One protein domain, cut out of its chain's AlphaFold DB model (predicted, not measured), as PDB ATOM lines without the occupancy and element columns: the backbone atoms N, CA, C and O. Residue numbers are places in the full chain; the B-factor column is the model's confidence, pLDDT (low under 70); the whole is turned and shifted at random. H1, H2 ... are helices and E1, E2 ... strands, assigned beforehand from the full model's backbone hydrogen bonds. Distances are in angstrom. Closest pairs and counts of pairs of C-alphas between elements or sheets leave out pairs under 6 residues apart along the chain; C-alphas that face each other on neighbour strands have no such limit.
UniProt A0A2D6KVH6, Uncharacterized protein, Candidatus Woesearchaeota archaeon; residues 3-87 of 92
ATOM      1  N   VAL A   3     -28.549  47.299  -4.373       94.38
ATOM      2  CA  VAL A   3     -28.633  45.841  -4.493       94.38
ATOM      3  C   VAL A   3     -29.860  45.483  -5.323       94.38
ATOM      4  O   VAL A   3     -30.970  45.897  -4.993       94.38
ATOM      5  N   LEU A   4     -29.674  44.683  -6.368       94.81
ATOM      6  CA  LEU A   4     -30.740  44.121  -7.195       94.81
ATOM      7  C   LEU A   4     -30.664  42.597  -7.124       94.81
ATOM      8  O   LEU A   4     -29.750  41.994  -7.675       94.81
ATOM      9  N   GLY A   5     -31.607  41.950  -6.450       94.94
ATOM     10  CA  GLY A   5     -31.463  40.519  -6.210       94.94
ATOM     11  C   GLY A   5     -32.746  39.763  -5.960       94.94
ATOM     12  O   GLY A   5     -33.851  40.312  -6.006       94.94
ATOM     13  N   ASN A   6     -32.581  38.479  -5.669       94.38
ATOM     14  CA  ASN A   6     -33.665  37.626  -5.217       94.38
ATOM     15  C   ASN A   6     -34.167  38.063  -3.813       94.38
ATOM     16  O   ASN A   6     -33.553  38.913  -3.153       94.38
ATOM     17  N   PRO A   7     -35.327  37.552  -3.351       94.38
ATOM     18  CA  PRO A   7     -35.915  37.969  -2.078       94.38
ATOM     19  C   PRO A   7     -34.987  37.810  -0.872       94.38
ATOM     20  O   PRO A   7     -34.948  38.707  -0.028       94.38
ATOM     21  N   ASP A   8     -34.245  36.707  -0.811       91.75
ATOM     22  CA  ASP A   8     -33.408  36.359   0.336       91.75
ATOM     23  C   ASP A   8     -32.170  37.253   0.390       91.75
ATOM     24  O   ASP A   8     -31.881  37.851   1.430       91.75
ATOM     25  N   PHE A   9     -31.501  37.446  -0.749       92.12
ATOM     26  CA  PHE A   9     -30.343  38.325  -0.854       92.12
ATOM     27  C   PHE A   9     -30.703  39.779  -0.527       92.12
ATOM     28  O   PHE A   9     -30.070  40.403   0.327       92.12
ATOM     29  N   ALA A  10     -31.773  40.314  -1.124       93.75
ATOM     30  CA  ALA A  10     -32.211  41.679  -0.844       93.75
ATOM     31  C   ALA A  10     -32.639  41.861   0.625       93.75
ATOM     32  O   ALA A  10     -32.383  42.911   1.214       93.75
ATOM     33  N   ALA A  11     -33.281  40.859   1.238       93.62
ATOM     34  CA  ALA A  11     -33.630  40.900   2.656       93.62
ATOM     35  C   ALA A  11     -32.381  40.904   3.550       93.62
ATOM     36  O   ALA A  11     -32.288  41.737   4.453       93.62
ATOM     37  N   ALA A  12     -31.409  40.032   3.272       91.69
ATOM     38  CA  ALA A  12     -30.141  39.982   3.994       91.69
ATOM     39  C   ALA A  12     -29.378  41.313   3.899       91.69
ATOM     40  O   ALA A  12     -28.905  41.822   4.914       91.69
ATOM     41  N   MET A  13     -29.330  41.924   2.711       94.12
ATOM     42  CA  MET A  13     -28.668  43.215   2.505       94.12
ATOM     43  C   MET A  13     -29.329  44.352   3.301       94.12
ATOM     44  O   MET A  13     -28.630  45.148   3.933       94.12
ATOM     45  N   ARG A  14     -30.667  44.385   3.394       94.75
ATOM     46  CA  ARG A  14     -31.362  45.349   4.274       94.75
ATOM     47  C   ARG A  14     -31.031  45.131   5.747       94.75
ATOM     48  O   ARG A  14     -30.851  46.107   6.472       94.75
ATOM     49  N   LEU A  15     -30.932  43.878   6.197       93.44
ATOM     50  CA  LEU A  15     -30.595  43.561   7.592       93.44
ATOM     51  C   LEU A  15     -29.199  44.055   7.985       93.44
ATOM     52  O   LEU A  15     -28.999  44.440   9.135       93.44
ATOM     53  N   VAL A  16     -28.253  44.083   7.043       93.12
ATOM     54  CA  VAL A  16     -26.898  44.612   7.268       93.12
ATOM     55  C   VAL A  16     -26.775  46.115   6.981       93.12
ATOM     56  O   VAL A  16     -25.670  46.652   6.986       93.12
ATOM     57  N   GLY A  17     -27.898  46.813   6.772       91.88
ATOM     58  CA  GLY A  17     -27.951  48.273   6.653       91.88
ATOM     59  C   GLY A  17     -27.843  48.823   5.229       91.88
ATOM     60  O   GLY A  17     -27.669  50.028   5.064       91.88
ATOM     61  N   VAL A  18     -27.959  47.986   4.194       92.12
ATOM     62  CA  VAL A  18     -28.050  48.449   2.800       92.12
ATOM     63  C   VAL A  18     -29.516  48.713   2.462       92.12
ATOM     64  O   VAL A  18     -30.247  47.822   2.023       92.12
ATOM     65  N   GLU A  19     -29.968  49.940   2.711       91.19
ATOM     66  CA  GLU A  19     -31.378  50.326   2.564       91.19
ATOM     67  C   GLU A  19     -31.879  50.216   1.115       91.19
ATOM     68  O   GLU A  19     -32.974  49.697   0.881       91.19
ATOM     69  N   ASP A  20     -31.048  50.604   0.141       93.69
ATOM     70  CA  ASP A  20     -31.345  50.548  -1.296       93.69
ATOM     71  C   ASP A  20     -31.169  49.137  -1.883       93.69
ATOM     72  O   ASP A  20     -30.449  48.902  -2.857       93.69
ATOM     73  N   SER A  21     -31.851  48.173  -1.270       94.94
ATOM     74  CA  SER A  21     -31.904  46.787  -1.724       94.94
ATOM     75  C   SER A  21     -33.281  46.463  -2.282       94.94
ATOM     76  O   SER A  21     -34.295  46.623  -1.594       94.94
ATOM     77  N   PHE A  22     -33.337  45.964  -3.513       95.19
ATOM     78  CA  PHE A  22     -34.566  45.733  -4.264       95.19
ATOM     79  C   PHE A  22     -34.688  44.271  -4.675       95.19
ATOM     80  O   PHE A  22     -33.728  43.639  -5.113       95.19
ATOM     81  N   VAL A  23     -35.905  43.749  -4.533       95.94
ATOM     82  CA  VAL A  23     -36.247  42.411  -5.016       95.94
ATOM     83  C   VAL A  23     -36.623  42.531  -6.482       95.94
ATOM     84  O   VAL A  23     -37.535  43.291  -6.812       95.94
ATOM     85  N   VAL A  24     -35.962  41.763  -7.338       95.38
ATOM     86  CA  VAL A  24     -36.239  41.713  -8.773       95.38
ATOM     87  C   VAL A  24     -36.860  40.363  -9.107       95.38
ATOM     88  O   VAL A  24     -36.279  39.318  -8.833       95.38
ATOM     89  N   ARG A  25     -38.066  40.379  -9.679       93.19
ATOM     90  CA  ARG A  25     -38.752  39.166 -10.169       93.19
ATOM     91  C   ARG A  25     -39.017  39.216 -11.666       93.19
ATOM     92  O   ARG A  25     -39.415  38.221 -12.262       93.19
ATOM     93  N   SER A  26     -38.862  40.394 -12.252       92.88
ATOM     94  CA  SER A  26     -39.195  40.684 -13.632       92.88
ATOM     95  C   SER A  26     -38.365  41.858 -14.136       92.88
ATOM     96  O   SER A  26     -37.861  42.668 -13.356       92.88
ATOM     97  N   ARG A  27     -38.282  41.990 -15.461       89.38
ATOM     98  CA  ARG A  27     -37.657  43.139 -16.124       89.38
ATOM     99  C   ARG A  27     -38.276  44.476 -15.694       89.38
ATOM    100  O   ARG A  27     -37.547  45.429 -15.444       89.38
ATOM    101  N   GLU A  28     -39.595  44.516 -15.505       91.00
ATOM    102  CA  GLU A  28     -40.311  45.718 -15.052       91.00
ATOM    103  C   GLU A  28     -39.871  46.195 -13.662       91.00
ATOM    104  O   GLU A  28     -39.979  47.380 -13.347       91.00
ATOM    105  N   ASP A  29     -39.394  45.290 -12.803       91.44
ATOM    106  CA  ASP A  29     -38.882  45.671 -11.487       91.44
ATOM    107  C   ASP A  29     -37.552  46.411 -11.607       91.44
ATOM    108  O   ASP A  29     -37.343  47.388 -10.892       91.44
ATOM    109  N   VAL A  30     -36.701  46.012 -12.560       89.31
ATOM    110  CA  VAL A  30     -35.445  46.711 -12.864       89.31
ATOM    111  C   VAL A  30     -35.737  48.105 -13.409       89.31
ATOM    112  O   VAL A  30     -35.169  49.075 -12.913       89.31
ATOM    113  N   ASP A  31     -36.684  48.246 -14.338       88.94
ATOM    114  CA  ASP A  31     -37.023  49.543 -14.945       88.94
ATOM    115  C   ASP A  31     -37.528  50.578 -13.918       88.94
ATOM    116  O   ASP A  31     -37.280  51.778 -14.053       88.94
ATOM    117  N   LYS A  32     -38.182  50.135 -12.835       88.31
ATOM    118  CA  LYS A  32     -38.611  51.019 -11.729       88.31
ATOM    119  C   LYS A  32     -37.440  51.583 -10.920       88.31
ATOM    120  O   LYS A  32     -37.611  52.588 -10.222       88.31
ATOM    121  N   VAL A  33     -36.286  50.920 -10.957       88.50
ATOM    122  CA  VAL A  33     -35.133  51.229 -10.103       88.50
ATOM    123  C   VAL A  33     -33.985  51.819 -10.919       88.50
ATOM    124  O   VAL A  33     -33.297  52.701 -10.420       88.50
ATOM    125  N   ILE A  34     -33.818  51.413 -12.182       84.56
ATOM    126  CA  ILE A  34     -32.690  51.781 -13.048       84.56
ATOM    127  C   ILE A  34     -32.522  53.299 -13.184       84.56
ATOM    128  O   ILE A  34     -31.409  53.808 -13.143       84.56
ATOM    129  N   GLY A  35     -33.632  54.045 -13.239       82.00
ATOM    130  CA  GLY A  35     -33.615  55.510 -13.306       82.00
ATOM    131  C   GLY A  35     -33.142  56.206 -12.024       82.00
ATOM    132  O   GLY A  35     -32.869  57.403 -12.050       82.00
ATOM    133  N   LYS A  36     -33.056  55.478 -10.905       81.31
ATOM    134  CA  LYS A  36     -32.510  55.962  -9.629       81.31
ATOM    135  C   LYS A  36     -31.019  55.675  -9.486       81.31
ATOM    136  O   LYS A  36     -30.387  56.283  -8.633       81.31
ATOM    137  N   ILE A  37     -30.476  54.765 -10.296       83.75
ATOM    138  CA  ILE A  37     -29.073  54.365 -10.227       83.75
ATOM    139  C   ILE A  37     -28.222  55.493 -10.810       83.75
ATOM    140  O   ILE A  37     -28.296  55.804 -12.002       83.75
ATOM    141  N   GLY A  38     -27.417  56.134  -9.962       79.12
ATOM    142  CA  GLY A  38     -26.439  57.118 -10.419       79.12
ATOM    143  C   GLY A  38     -25.380  56.478 -11.324       79.12
ATOM    144  O   GLY A  38     -25.048  55.307 -11.174       79.12
ATOM    145  N   LYS A  39     -24.788  57.252 -12.246       73.94
ATOM    146  CA  LYS A  39     -23.743  56.745 -13.165       73.94
ATOM    147  C   LYS A  39     -22.521  56.152 -12.456       73.94
ATOM    148  O   LYS A  39     -21.870  55.277 -13.016       73.94
ATOM    149  N   ASP A  40     -22.235  56.624 -11.246       80.12
ATOM    150  CA  ASP A  40     -21.097  56.192 -10.434       80.12
ATOM    151  C   ASP A  40     -21.520  55.295  -9.258       80.12
ATOM    152  O   ASP A  40     -20.707  54.958  -8.399       80.12
ATOM    153  N   GLU A  41     -22.792  54.902  -9.195       83.94
ATOM    154  CA  GLU A  41     -23.305  54.068  -8.117       83.94
ATOM    155  C   GLU A  41     -22.777  52.636  -8.241       83.94
ATOM    156  O   GLU A  41     -22.806  52.036  -9.312       83.94
ATOM    157  N   PHE A  42     -22.290  52.084  -7.130       88.75
ATOM    158  CA  PHE A  42     -21.901  50.681  -7.057       88.75
ATOM    159  C   PHE A  42     -23.144  49.789  -6.979       88.75
ATOM    160  O   PHE A  42     -24.010  50.019  -6.125       88.75
ATOM    161  N   ILE A  43     -23.215  48.787  -7.856       91.81
ATOM    162  CA  ILE A  43     -24.368  47.900  -8.022       91.81
ATOM    163  C   ILE A  43     -23.953  46.482  -7.646       91.81
ATOM    164  O   ILE A  43     -23.049  45.915  -8.251       91.81
ATOM    165  N   LEU A  44     -24.642  45.896  -6.675       92.00
ATOM    166  CA  LEU A  44     -24.575  44.470  -6.377       92.00
ATOM    167  C   LEU A  44     -25.779  43.786  -7.012       92.00
ATOM    168  O   LEU A  44     -26.911  44.236  -6.826       92.00
ATOM    169  N   VAL A  45     -25.555  42.706  -7.750       93.12
ATOM    170  CA  VAL A  45     -26.629  42.032  -8.484       93.12
ATOM    171  C   VAL A  45     -26.505  40.517  -8.413       93.12
ATOM    172  O   VAL A  45     -25.392  40.008  -8.378       93.12
ATOM    173  N   ASN A  46     -27.619  39.784  -8.411       92.75
ATOM    174  CA  ASN A  46     -27.565  38.333  -8.610       92.75
ATOM    175  C   ASN A  46     -27.478  37.955 -10.107       92.75
ATOM    176  O   ASN A  46     -28.089  38.643 -10.931       92.75
ATOM    177  N   PRO A  47     -26.793  36.855 -10.489       90.19
ATOM    178  CA  PRO A  47     -26.771  36.346 -11.861       90.19
ATOM    179  C   PRO A  47     -28.162  36.200 -12.486       90.19
ATOM    180  O   PRO A  47     -28.370  36.659 -13.608       90.19
ATOM    181  N   SER A  48     -29.139  35.673 -11.740       90.50
ATOM    182  CA  SER A  48     -30.530  35.543 -12.201       90.50
ATOM    183  C   SER A  48     -31.157  36.871 -12.654       90.50
ATOM    184  O   SER A  48     -31.987  36.907 -13.562       90.50
ATOM    185  N   VAL A  49     -30.736  37.993 -12.064       92.06
ATOM    186  CA  VAL A  49     -31.195  39.334 -12.446       92.06
ATOM    187  C   VAL A  49     -30.500  39.821 -13.718       92.06
ATOM    188  O   VAL A  49     -31.150  40.445 -14.558       92.06
ATOM    189  N   LEU A  50     -29.217  39.502 -13.903       90.50
ATOM    190  CA  LEU A  50     -28.485  39.799 -15.140       90.50
ATOM    191  C   LEU A  50     -29.046  39.029 -16.341       90.50
ATOM    192  O   LEU A  50     -29.090  39.572 -17.441       90.50
ATOM    193  N   GLU A  51     -29.523  37.799 -16.143       89.81
ATOM    194  CA  GLU A  51     -30.200  37.033 -17.197       89.81
ATOM    195  C   GLU A  51     -31.517  37.690 -17.637       89.81
ATOM    196  O   GLU A  51     -31.845  37.711 -18.825       89.81
ATOM    197  N   LEU A  52     -32.265  38.271 -16.691       90.12
ATOM    198  CA  LEU A  52     -33.505  39.005 -16.969       90.12
ATOM    199  C   LEU A  52     -33.255  40.386 -17.591       90.12
ATOM    200  O   LEU A  52     -34.095  40.876 -18.354       90.12
ATOM    201  N   TYR A  53     -32.128  41.022 -17.256       88.88
ATOM    202  CA  TYR A  53     -31.753  42.351 -17.737       88.88
ATOM    203  C   TYR A  53     -30.258  42.443 -18.094       88.88
ATOM    204  O   TYR A  53     -29.469  43.030 -17.345       88.88
ATOM    205  N   PRO A  54     -29.852  41.914 -19.263       87.75
ATOM    206  CA  PRO A  54     -28.443  41.868 -19.661       87.75
ATOM    207  C   PRO A  54     -27.781  43.242 -19.800       87.75
ATOM    208  O   PRO A  54     -26.570  43.348 -19.609       87.75
ATOM    209  N   ASP A  55     -28.567  44.287 -20.084       87.88
ATOM    210  CA  ASP A  55     -28.096  45.668 -20.263       87.88
ATOM    211  C   ASP A  55     -27.446  46.234 -18.980       87.88
ATOM    212  O   ASP A  55     -26.676  47.190 -19.033       87.88
ATOM    213  N   LEU A  56     -27.682  45.615 -17.813       85.88
ATOM    214  CA  LEU A  56     -26.981  45.961 -16.572       85.88
ATOM    215  C   LEU A  56     -25.460  45.752 -16.681       85.88
ATOM    216  O   LEU A  56     -24.707  46.460 -16.018       85.88
ATOM    217  N   ASN A  57     -24.985  44.858 -17.555       85.12
ATOM    218  CA  ASN A  57     -23.548  44.645 -17.778       85.12
ATOM    219  C   ASN A  57     -22.833  45.861 -18.398       85.12
ATOM    220  O   ASN A  57     -21.605  45.899 -18.424       85.12
ATOM    221  N   GLU A  58     -23.564  46.865 -18.895       84.25
ATOM    222  CA  GLU A  58     -22.966  48.122 -19.364       84.25
ATOM    223  C   GLU A  58     -22.464  49.006 -18.206       84.25
ATOM    224  O   GLU A  58     -21.628  49.896 -18.410       84.25
ATOM    225  N   PHE A  59     -22.938  48.763 -16.978       84.44
ATOM    226  CA  PHE A  59     -22.503  49.497 -15.796       84.44
ATOM    227  C   PHE A  59     -21.127  49.010 -15.341       84.44
ATOM    228  O   PHE A  59     -20.950  47.874 -14.912       84.44
ATOM    229  N   ARG A  60     -20.142  49.912 -15.360       81.50
ATOM    230  CA  ARG A  60     -18.760  49.602 -14.949       81.50
ATOM    231  C   ARG A  60     -18.607  49.263 -13.468       81.50
ATOM    232  O   ARG A  60     -17.643  48.604 -13.105       81.50
ATOM    233  N   ASN A  61     -19.525  49.736 -12.630       86.81
ATOM    234  CA  ASN A  61     -19.459  49.583 -11.177       86.81
ATOM    235  C   ASN A  61     -20.389  48.463 -10.685       86.81
ATOM    236  O   ASN A  61     -20.890  48.521  -9.562       86.81
ATOM    237  N   LEU A  62     -20.666  47.485 -11.549       89.38
ATOM    238  CA  LEU A  62     -21.511  46.341 -11.252       89.38
ATOM    239  C   LEU A  62     -20.669  45.155 -10.789       89.38
ATOM    240  O   LEU A  62     -19.669  44.805 -11.408       89.38
ATOM    241  N   VAL A  63     -21.117  44.504  -9.720       88.94
ATOM    242  CA  VAL A  63     -20.555  43.252  -9.224       88.94
ATOM    243  C   VAL A  63     -21.672  42.233  -9.074       88.94
ATOM    244  O   VAL A  63     -22.672  42.477  -8.398       88.94
ATOM    245  N   SER A  64     -21.480  41.083  -9.713       87.81
ATOM    246  CA  SER A  64     -22.386  39.948  -9.594       87.81
ATOM    247  C   SER A  64     -22.029  39.107  -8.367       87.81
ATOM    248  O   SER A  64     -20.860  38.771  -8.174       87.81
ATOM    249  N   ILE A  65     -23.027  38.776  -7.551       87.69
ATOM    250  CA  ILE A  65     -22.929  37.916  -6.367       87.69
ATOM    251  C   ILE A  65     -23.882  36.733  -6.550       87.69
ATOM    252  O   ILE A  65     -25.041  36.972  -6.883       87.69
ATOM    253  N   PRO A  66     -23.448  35.487  -6.307       86.75
ATOM    254  CA  PRO A  66     -24.271  34.298  -6.516       86.75
ATOM    255  C   PRO A  66     -25.667  34.363  -5.885       86.75
ATOM    256  O   PRO A  66     -25.873  35.020  -4.861       86.75
ATOM    257  N   ASP A  67     -26.627  33.688  -6.516       85.62
ATOM    258  CA  ASP A  67     -28.019  33.641  -6.059       85.62
ATOM    259  C   ASP A  67     -28.162  32.901  -4.725       85.62
ATOM    260  O   ASP A  67     -28.938  33.327  -3.863       85.62
ATOM    261  N   ASP A  68     -27.383  31.832  -4.552       84.50
ATOM    262  CA  ASP A  68     -27.286  31.059  -3.319       84.50
ATOM    263  C   ASP A  68     -25.908  31.285  -2.660       84.50
ATOM    264  O   ASP A  68     -24.873  31.100  -3.307       84.50
ATOM    265  N   PRO A  69     -25.844  31.649  -1.365       75.50
ATOM    266  CA  PRO A  69     -24.587  31.715  -0.620       75.50
ATOM    267  C   PRO A  69     -23.754  30.429  -0.684       75.50
ATOM    268  O   PRO A  69     -22.529  30.482  -0.578       75.50
ATOM    269  N   ASP A  70     -24.394  29.276  -0.866       80.12
ATOM    270  CA  ASP A  70     -23.727  27.986  -0.997       80.12
ATOM    271  C   ASP A  70     -22.941  27.822  -2.306       80.12
ATOM    272  O   ASP A  70     -22.171  26.867  -2.432       80.12
ATOM    273  N   GLU A  71     -23.089  28.739  -3.259       74.06
ATOM    274  CA  GLU A  71     -22.266  28.818  -4.469       74.06
ATOM    275  C   GLU A  71     -20.912  29.510  -4.210       74.06
ATOM    276  O   GLU A  71     -20.050  29.508  -5.077       74.06
ATOM    277  N   LEU A  72     -20.668  30.049  -3.006       70.12
ATOM    278  CA  LEU A  72     -19.384  30.633  -2.578       70.12
ATOM    279  C   LEU A  72     -18.508  29.623  -1.817       70.12
ATOM    280  O   LEU A  72     -17.999  29.913  -0.730       70.12
ATOM    281  N   LYS A  73     -18.355  28.403  -2.337       71.69
ATOM    282  CA  LYS A  73     -17.659  27.321  -1.609       71.69
ATOM    283  C   LYS A  73     -16.198  27.148  -2.007       71.69
ATOM    284  O   LYS A  73     -15.451  26.507  -1.266       71.69
ATOM    285  N   THR A  74     -15.772  27.695  -3.141       72.50
ATOM    286  CA  THR A  74     -14.433  27.481  -3.692       72.50
ATOM    287  C   THR A  74     -13.692  28.787  -3.969       72.50
ATOM    288  O   THR A  74     -14.270  29.856  -4.151       72.50
ATOM    289  N   THR A  75     -12.362  28.696  -4.032       73.50
ATOM    290  CA  THR A  75     -11.499  29.814  -4.438       73.50
ATOM    291  C   THR A  75     -11.779  30.261  -5.877       73.50
ATOM    292  O   THR A  75     -11.550  31.421  -6.203       73.50
ATOM    293  N   GLN A  76     -12.291  29.360  -6.725       69.62
ATOM    294  CA  GLN A  76     -12.664  29.676  -8.102       69.62
ATOM    295  C   GLN A  76     -13.869  30.620  -8.143       69.62
ATOM    296  O   GLN A  76     -13.825  31.610  -8.865       69.62
ATOM    297  N   ASP A  77     -14.872  30.383  -7.297       68.19
ATOM    298  CA  ASP A  77     -16.063  31.240  -7.196       68.19
ATOM    299  C   ASP A  77     -15.666  32.670  -6.786       68.19
ATOM    300  O   ASP A  77     -16.168  33.666  -7.307       68.19
ATOM    301  N   LEU A  78     -14.678  32.777  -5.891       71.12
ATOM    302  CA  LEU A  78     -14.099  34.054  -5.482       71.12
ATOM    303  C   LEU A  78     -13.347  34.741  -6.635       71.12
ATOM    304  O   LEU A  78     -13.424  35.960  -6.788       71.12
ATOM    305  N   ASN A  79     -12.631  33.964  -7.449       72.56
ATOM    306  CA  ASN A  79     -11.893  34.467  -8.603       72.56
ATOM    307  C   ASN A  79     -12.842  34.987  -9.693       72.56
ATOM    308  O   ASN A  79     -12.593  36.044 -10.267       72.56
ATOM    309  N   ASP A  80     -13.973  34.315  -9.910       70.56
ATOM    310  CA  ASP A  80     -14.997  34.737 -10.867       70.56
ATOM    311  C   ASP A  80     -15.669  36.052 -10.431       70.56
ATOM    312  O   ASP A  80     -15.875  36.951 -11.250       70.56
ATOM    313  N   ILE A  81     -15.923  36.235  -9.130       71.81
ATOM    314  CA  ILE A  81     -16.438  37.502  -8.580       71.81
ATOM    315  C   ILE A  81     -15.428  38.630  -8.756       71.81
ATOM    316  O   ILE A  81     -15.792  39.723  -9.197       71.81
ATOM    317  N   ILE A  82     -14.155  38.380  -8.440       70.38
ATOM    318  CA  ILE A  82     -13.102  39.381  -8.612       70.38
ATOM    319  C   ILE A  82     -12.962  39.735 -10.094       70.38
ATOM    320  O   ILE A  82     -12.979  40.913 -10.442       70.38
ATOM    321  N   LYS A  83     -12.908  38.742 -10.984       74.44
ATOM    322  CA  LYS A  83     -12.849  38.951 -12.433       74.44
ATOM    323  C   LYS A  83     -14.002  39.813 -12.936       74.44
ATOM    324  O   LYS A  83     -13.756  40.734 -13.710       74.44
ATOM    325  N   ASN A  84     -15.222  39.577 -12.457       65.88
ATOM    326  CA  ASN A  84     -16.381  40.404 -12.795       65.88
ATOM    327  C   ASN A  84     -16.270  41.832 -12.234       65.88
ATOM    328  O   ASN A  84     -16.635  42.781 -12.917       65.88
ATOM    329  N   ALA A  85     -15.732  41.996 -11.023       67.31
ATOM    330  CA  ALA A  85     -15.647  43.291 -10.352       67.31
ATOM    331  C   ALA A  85     -14.523  44.207 -10.863       67.31
ATOM    332  O   ALA A  85     -14.699  45.420 -10.929       67.31
ATOM    333  N   VAL A  86     -13.349  43.655 -11.188       67.56
ATOM    334  CA  VAL A  86     -12.175  44.435 -11.635       67.56
ATOM    335  C   VAL A  86     -11.845  44.252 -13.114       67.56
ATOM    336  O   VAL A  86     -11.037  45.010 -13.647       67.56
ATOM    337  N   GLY A  87     -12.464  43.290 -13.804       62.62
ATOM    338  CA  GLY A  87     -12.199  43.011 -15.219       62.62
ATOM    339  C   GLY A  87     -10.837  42.355 -15.477       62.62
ATOM    340  O   GLY A  87     -10.349  42.379 -16.606       62.62
TER     341      GLY A  87
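AT A GLANCE: This is residues 3 to 87 of the 92 residues of an uncharacterized protein of Candidatus Woesearchaeota archaeon (UniProt A0A2D6KVH6). A small twisted sheet of four short parallel strands, in the order E2, E1, E3, E4, makes the core, with H1 packed over one face along its E2 edge. H2, H3 and H4 lie round the sheet on the side away from H1, each only grazing it, while H5 lies beyond the E4 edge at the end of a wide loop. The 85 printed residues hold five named helices and four named strands, in the order E1 H1 E2 H2 E3 H3 H4 E4 H5, a mixed class of helices and strands. The whole is compact and rounded, with a radius of gyration of the C-alphas of 12.4 A and spans of 35 by 27 by 23 A.

HOW THE PARTS SIT: E1, residues 3 to 5, is an inner strand, parallel to edge strand E2, residues 21 to 23, at 20 degrees; N 22 and O 3 are 2.8 A apart, within hydrogen-bond range. H1, residues 7 to 15, is on the sheet at a height of 7.4 A, over E2 and along the strands, at 18 degrees on the local plane; their closest C-alphas, of Ala 10 and Ser 21, are 5.2 A apart. H2, residues 27 to 34, only grazes the sheet with residues 29 to 34. E3, residues 43 to 45, is parallel to E1 at 14 degrees, with N 4 and O 44 at 2.8 A. H3, residues 47 to 52, only grazes the sheet; it is close to but not clearly touching H2, about perpendicular at 74 degrees, the closest C-alphas being those of Arg 27 and Leu 52, 5.9 A apart. H4, residues 54 to 58, is only just on the sheet, with 5 pairs of C-alphas within 10 A. E4, residues 62 to 64, is parallel to E3 at 23 degrees, with N 63 and O 43 at 2.8 A. E1, H1, E2 and E3, H3, H4, E4 are strand-helix-strand units, parallel neighbour strands with helices between; E2, H2, E3 is a split one, with E1 between its strands. Each crossover is right-handed. H5, residues 75 to 86, grazes the sheet with residues 80 to 86; the C-alphas of Val 63 and Ala 85, the closest to E4, are 5.0 A apart. H5 is apart from H1, H2, H3 and H4. Every O i to N i+4 pair is within hydrogen-bond range in H1, H3 and H5, against 3 of 4 in H2 and 0 of 1 in H4, where 2 of 2 O i to N i+3 pairs are.

IN THESE COORDINATES: E1 begins at C-alpha 3 (-28.633, 45.841, -4.493). H1 is 12.4 A long, H2 10.4 A and H5 16.3 A, ending at C-alpha 86 (-12.175, 44.435, -11.635).

THE WHOLE: The C-alphas of Gly 35 and Thr 74, 35.3 A apart, are the two farthest apart. The printed part has no cut and no long link. Its mean pLDDT is 85.4; residues 76 to 77 and 84 to 87 are under 70.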